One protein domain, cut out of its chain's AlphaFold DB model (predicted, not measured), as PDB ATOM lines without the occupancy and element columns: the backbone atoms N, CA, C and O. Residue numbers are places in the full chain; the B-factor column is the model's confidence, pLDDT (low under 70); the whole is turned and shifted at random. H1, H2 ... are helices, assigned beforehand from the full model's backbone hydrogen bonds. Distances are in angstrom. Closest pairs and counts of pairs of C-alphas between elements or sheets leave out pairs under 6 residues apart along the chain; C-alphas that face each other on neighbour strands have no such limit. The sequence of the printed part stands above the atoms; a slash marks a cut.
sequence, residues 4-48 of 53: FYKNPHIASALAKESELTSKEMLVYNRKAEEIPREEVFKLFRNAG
ATOM      1  N   PHE A   4     -24.201  30.815  13.296       79.69
ATOM      2  CA  PHE A   4     -24.656  29.425  13.278       79.69
ATOM      3  C   PHE A   4     -24.613  28.792  11.875       79.69
ATOM      4  O   PHE A   4     -24.118  27.685  11.705       79.69
ATOM      5  N   TYR A   5     -25.020  29.540  10.847       78.25
ATOM      6  CA  TYR A   5     -25.072  29.057   9.462       78.25
ATOM      7  C   TYR A   5     -23.768  29.267   8.678       78.25
ATOM      8  O   TYR A   5     -23.728  29.033   7.475       78.25
ATOM      9  N   LYS A   6     -22.692  29.735   9.328       84.25
ATOM     10  CA  LYS A   6     -21.389  29.912   8.660       84.25
ATOM     11  C   LYS A   6     -20.652  28.595   8.436       84.25
ATOM     12  O   LYS A   6     -19.745  28.556   7.613       84.25
ATOM     13  N   ASN A   7     -21.003  27.540   9.173       88.56
ATOM     14  CA  ASN A   7     -20.429  26.220   8.954       88.56
ATOM     15  C   ASN A   7     -21.170  25.539   7.784       88.56
ATOM     16  O   ASN A   7     -22.370  25.276   7.915       88.56
ATOM     17  N   PRO A   8     -20.482  25.223   6.671       85.25
ATOM     18  CA  PRO A   8     -21.118  24.637   5.494       85.25
ATOM     19  C   PRO A   8     -21.742  23.265   5.779       85.25
ATOM     20  O   PRO A   8     -22.787  22.951   5.215       85.25
ATOM     21  N   HIS A   9     -21.177  22.479   6.702       87.56
ATOM     22  CA  HIS A   9     -21.741  21.183   7.083       87.56
ATOM     23  C   HIS A   9     -23.076  21.341   7.813       87.56
ATOM     24  O   HIS A   9     -24.039  20.656   7.476       87.56
ATOM     25  N   ILE A  10     -23.163  22.291   8.750       84.94
ATOM     26  CA  ILE A  10     -24.402  22.580   9.490       84.94
ATOM     27  C   ILE A  10     -25.483  23.089   8.532       84.94
ATOM     28  O   ILE A  10     -26.603  22.586   8.545       84.94
ATOM     29  N   ALA A  11     -25.136  24.031   7.650       83.19
ATOM     30  CA  ALA A  11     -26.067  24.543   6.647       83.19
ATOM     31  C   ALA A  11     -26.570  23.432   5.707       83.19
ATOM     32  O   ALA A  11     -27.763  23.367   5.421       83.19
ATOM     33  N   SER A  12     -25.682  22.528   5.272       82.62
ATOM     34  CA  SER A  12     -26.046  21.410   4.393       82.62
ATOM     35  C   SER A  12     -26.949  20.374   5.069       82.62
ATOM     36  O   SER A  12     -27.861  19.855   4.432       82.62
ATOM     37  N   ALA A  13     -26.728  20.101   6.359       83.75
ATOM     38  CA  ALA A  13     -27.535  19.159   7.124       83.75
ATOM     39  C   ALA A  13     -28.954  19.696   7.367       83.75
ATOM     40  O   ALA A  13     -29.915  18.954   7.208       83.75
ATOM     41  N   LEU A  14     -29.085  20.988   7.686       81.81
ATOM     42  CA  LEU A  14     -30.376  21.656   7.905       81.81
ATOM     43  C   LEU A  14     -31.188  21.821   6.618       81.81
ATOM     44  O   LEU A  14     -32.406  21.667   6.622       81.81
ATOM     45  N   ALA A  15     -30.511  22.074   5.497       79.75
ATOM     46  CA  ALA A  15     -31.150  22.150   4.188       79.75
ATOM     47  C   ALA A  15     -31.626  20.780   3.663       79.75
ATOM     48  O   ALA A  15     -32.277  20.723   2.615       79.75
ATOM     49  N   LYS A  16     -31.292  19.672   4.340       81.06
ATOM     50  CA  LYS A  16     -31.724  18.323   3.964       81.06
ATOM     51  C   LYS A  16     -33.112  18.038   4.536       81.06
ATOM     52  O   LYS A  16     -33.404  18.338   5.684       81.06
ATOM     53  N   GLU A  17     -33.969  17.449   3.711       76.00
ATOM     54  CA  GLU A  17     -35.314  17.045   4.122       76.00
ATOM     55  C   GLU A  17     -35.244  15.712   4.864       76.00
ATOM     56  O   GLU A  17     -34.452  14.839   4.495       76.00
ATOM     57  N   SER A  18     -36.056  15.572   5.905       75.38
ATOM     58  CA  SER A  18     -36.172  14.364   6.718       75.38
ATOM     59  C   SER A  18     -37.643  13.968   6.828       75.38
ATOM     60  O   SER A  18     -38.525  14.804   6.659       75.38
ATOM     61  N   GLU A  19     -37.919  12.708   7.167       78.44
ATOM     62  CA  GLU A  19     -39.286  12.255   7.469       78.44
ATOM     63  C   GLU A  19     -39.901  13.006   8.657       78.44
ATOM     64  O   GLU A  19     -41.115  13.181   8.719       78.44
ATOM     65  N   LEU A  20     -39.067  13.465   9.597       80.31
ATOM     66  CA  LEU A  20     -39.522  14.109  10.831       80.31
ATOM     67  C   LEU A  20     -39.563  15.641  10.748       80.31
ATOM     68  O   LEU A  20     -40.271  16.287  11.517       80.31
ATOM     69  N   THR A  21     -38.764  16.235   9.861       70.88
ATOM     70  CA  THR A  21     -38.556  17.686   9.798       70.88
ATOM     71  C   THR A  21     -38.435  18.143   8.354       70.88
ATOM     72  O   THR A  21     -37.671  17.576   7.566       70.88
ATOM     73  N   SER A  22     -39.149  19.216   8.017       75.88
ATOM     74  CA  SER A  22     -38.955  19.901   6.744       75.88
ATOM     75  C   SER A  22     -37.579  20.562   6.696       75.88
ATOM     76  O   SER A  22     -36.955  20.826   7.725       75.88
ATOM     77  N   LYS A  23     -37.095  20.825   5.481       76.44
ATOM     78  CA  LYS A  23     -35.840  21.549   5.265       76.44
ATOM     79  C   LYS A  23     -35.871  22.878   6.015       76.44
ATOM     80  O   LYS A  23     -36.742  23.714   5.764       76.44
ATOM     81  N   GLU A  24     -34.888  23.105   6.875       75.50
ATOM     82  CA  GLU A  24     -34.695  24.401   7.507       75.50
ATOM     83  C   GLU A  24     -33.880  25.301   6.575       75.50
ATOM     84  O   GLU A  24     -32.779  24.963   6.134       75.50
ATOM     85  N   MET A  25     -34.427  26.476   6.267       73.19
ATOM     86  CA  MET A  25     -33.742  27.496   5.480       73.19
ATOM     87  C   MET A  25     -33.609  28.793   6.266       73.19
ATOM     88  O   MET A  25     -34.506  29.219   6.995       73.19
ATOM     89  N   LEU A  26     -32.476  29.460   6.061       73.31
ATOM     90  CA  LEU A  26     -32.282  30.834   6.497       73.31
ATOM     91  C   LEU A  26     -33.365  31.731   5.888       73.31
ATOM     92  O   LEU A  26     -33.428  31.905   4.673       73.31
ATOM     93  N   VAL A  27     -34.175  32.360   6.738       75.75
ATOM     94  CA  VAL A  27     -35.073  33.434   6.302       75.75
ATOM     95  C   VAL A  27     -34.245  34.708   6.155       75.75
ATOM     96  O   VAL A  27     -33.901  35.340   7.158       75.75
ATOM     97  N   TYR A  28     -33.889  35.039   4.911       74.00
ATOM     98  CA  TYR A  28     -33.086  36.220   4.570       74.00
ATOM     99  C   TYR A  28     -33.883  37.527   4.645       74.00
ATOM    100  O   TYR A  28     -33.347  38.529   5.093       74.00
ATOM    101  N   ASN A  29     -35.167  37.501   4.272       77.31
ATOM    102  CA  ASN A  29     -36.034  38.683   4.217       77.31
ATOM    103  C   ASN A  29     -37.150  38.568   5.255       77.31
ATOM    104  O   ASN A  29     -38.322  38.360   4.929       77.31
ATOM    105  N   ARG A  30     -36.788  38.622   6.538       80.38
ATOM    106  CA  ARG A  30     -37.807  38.640   7.589       80.38
ATOM    107  C   ARG A  30     -38.479  40.004   7.558       80.38
ATOM    108  O   ARG A  30     -37.851  40.986   7.924       80.38
ATOM    109  N   LYS A  31     -39.776  40.060   7.246       80.50
ATOM    110  CA  LYS A  31     -40.557  41.310   7.353       80.50
ATOM    111  C   LYS A  31     -40.457  41.956   8.740       80.50
ATOM    112  O   LYS A  31     -40.511  43.166   8.872       80.50
ATOM    113  N   ALA A  32     -40.252  41.154   9.784       80.88
ATOM    114  CA  ALA A  32     -40.025  41.656  11.136       80.88
ATOM    115  C   ALA A  32     -38.700  42.429  11.309       80.88
ATOM    116  O   ALA A  32     -38.594  43.231  12.230       80.88
ATOM    117  N   GLU A  33     -37.693  42.191  10.461       83.56
ATOM    118  CA  GLU A  33     -36.438  42.959  10.449       83.56
ATOM    119  C   GLU A  33     -36.603  44.330   9.779       83.56
ATOM    120  O   GLU A  33     -35.811  45.226  10.053       83.56
ATOM    121  N   GLU A  34     -37.648  44.513   8.965       89.62
ATOM    122  CA  GLU A  34     -38.002  45.805   8.365       89.62
ATOM    123  C   GLU A  34     -38.653  46.755   9.381       89.62
ATOM    124  O   GLU A  34     -38.711  47.958   9.145       89.62
ATOM    125  N   ILE A  35     -39.128  46.233  10.519       90.69
ATOM    126  CA  ILE A  35     -39.778  47.030  11.562       90.69
ATOM    127  C   ILE A  35     -38.704  47.799  12.353       90.69
ATOM    128  O   ILE A  35     -37.866  47.169  13.017       90.69
ATOM    129  N   PRO A  36     -38.730  49.147  12.360       93.94
ATOM    130  CA  PRO A  36     -37.797  49.947  13.145       93.94
ATOM    131  C   PRO A  36     -37.901  49.635  14.642       93.94
ATOM    132  O   PRO A  36     -38.990  49.436  15.193       93.94
ATOM    133  N   ARG A  37     -36.766  49.618  15.351       91.25
ATOM    134  CA  ARG A  37     -36.740  49.263  16.784       91.25
ATOM    135  C   ARG A  37     -37.521  50.260  17.630       91.25
ATOM    136  O   ARG A  37     -38.123  49.874  18.631       91.25
ATOM    137  N   GLU A  38     -37.563  51.516  17.211       93.38
ATOM    138  CA  GLU A  38     -38.322  52.585  17.848       93.38
ATOM    139  C   GLU A  38     -39.824  52.285  17.846       93.38
ATOM    140  O   GLU A  38     -40.504  52.561  18.835       93.38
ATOM    141  N   GLU A  39     -40.349  51.695  16.769       94.12
ATOM    142  CA  GLU A  39     -41.759  51.304  16.684       94.12
ATOM    143  C   GLU A  39     -42.077  50.159  17.637       94.12
ATOM    144  O   GLU A  39     -43.068  50.220  18.368       94.12
ATOM    145  N   VAL A  40     -41.184  49.169  17.715       92.31
ATOM    146  CA  VAL A  40     -41.284  48.078  18.691       92.31
ATOM    147  C   VAL A  40     -41.321  48.648  20.114       92.31
ATOM    148  O   VAL A  40     -42.212  48.317  20.897       92.31
ATOM    149  N   PHE A  41     -40.414  49.574  20.442       92.62
ATOM    150  CA  PHE A  41     -40.387  50.238  21.750       92.62
ATOM    151  C   PHE A  41     -41.661  51.034  22.050       92.62
ATOM    152  O   PHE A  41     -42.164  50.975  23.178       92.62
ATOM    153  N   LYS A  42     -42.203  51.768  21.069       94.31
ATOM    154  CA  LYS A  42     -43.478  52.489  21.215       94.31
ATOM    155  C   LYS A  42     -44.621  51.526  21.521       94.31
ATOM    156  O   LYS A  42     -45.401  51.797  22.431       94.31
ATOM    157  N   LEU A  43     -44.693  50.401  20.813       94.00
ATOM    158  CA  LEU A  43     -45.737  49.397  20.997       94.00
ATOM    159  C   LEU A  43     -45.710  48.817  22.418       94.00
ATOM    160  O   LEU A  43     -46.728  48.841  23.108       94.00
ATOM    161  N   PHE A  44     -44.537  48.409  22.909       94.38
ATOM    162  CA  PHE A  44     -44.390  47.912  24.282       94.38
ATOM    163  C   PHE A  44     -44.676  48.979  25.348       94.38
ATOM    164  O   PHE A  44     -45.264  48.673  26.388       94.38
ATOM    165  N   ARG A  45     -44.298  50.239  25.104       93.50
ATOM    166  CA  ARG A  45     -44.626  51.352  26.007       93.50
ATOM    167  C   ARG A  45     -46.136  51.578  26.080       93.50
ATOM    168  O   ARG A  45     -46.671  51.674  27.180       93.50
ATOM    169  N   ASN A  46     -46.809  51.639  24.933       93.50
ATOM    170  CA  ASN A  46     -48.252  51.870  24.852       93.50
ATOM    171  C   ASN A  46     -49.052  50.710  25.454       93.50
ATOM    172  O   ASN A  46     -50.082  50.938  26.076       93.50
ATOM    173  N   ALA A  47     -48.546  49.481  25.333       95.31
ATOM    174  CA  ALA A  47     -49.136  48.304  25.960       95.31
ATOM    175  C   ALA A  47     -48.947  48.258  27.493       95.31
ATOM    176  O   ALA A  47     -49.511  47.383  28.145       95.31
ATOM    177  N   GLY A  48     -48.139  49.149  28.082       93.44
ATOM    178  CA  GLY A  48     -47.867  49.178  29.525       93.44
ATOM    179  C   GLY A  48     -46.770  48.218  29.998       93.44
ATOM    180  O   GLY A  48     -46.593  48.033  31.200       93.44
TER     181      GLY A  48
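What this domain is: This is residues 4 to 48 of the 53 residues of an uncharacterized protein of Megaselia scalaris (UniProt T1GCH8). With little regular structure, the printed part is two short helices, H1 and H2, at opposite ends of a long winding link, which first loops away from H1, folds back near residue 19 and then runs across to H2. Residues 33 to 39 and 41 to 48 stick out. The printed part has 45 residues, 17 of them in the two named helices, H1 then H2, with no named strand; the class is all helix. It is extended, with a radius of gyration of the C-alphas of 16.7 A and spans of 43 by 23 by 15 A.

How they stand to each other: H1, residues 8 to 14, and H2, residues 37 to 46, are apart. In both, each O i to N i+4 pair is within hydrogen-bond range.

Where its parts are: H1 begins at C-alpha 8 (-21.118, 24.637, 5.494) and is 10.0 A long. H2 is 14.3 A long and ends at C-alpha 46 (-48.252, 51.870, 24.852).

The domain as a whole: The C-alphas of His 9 and Gly 48, the two farthest apart, are 44.4 A apart. The link from H1 to H2, residues 15 to 36, is long. The printed part has no cut, and no printed residue is under 70 in pLDDT.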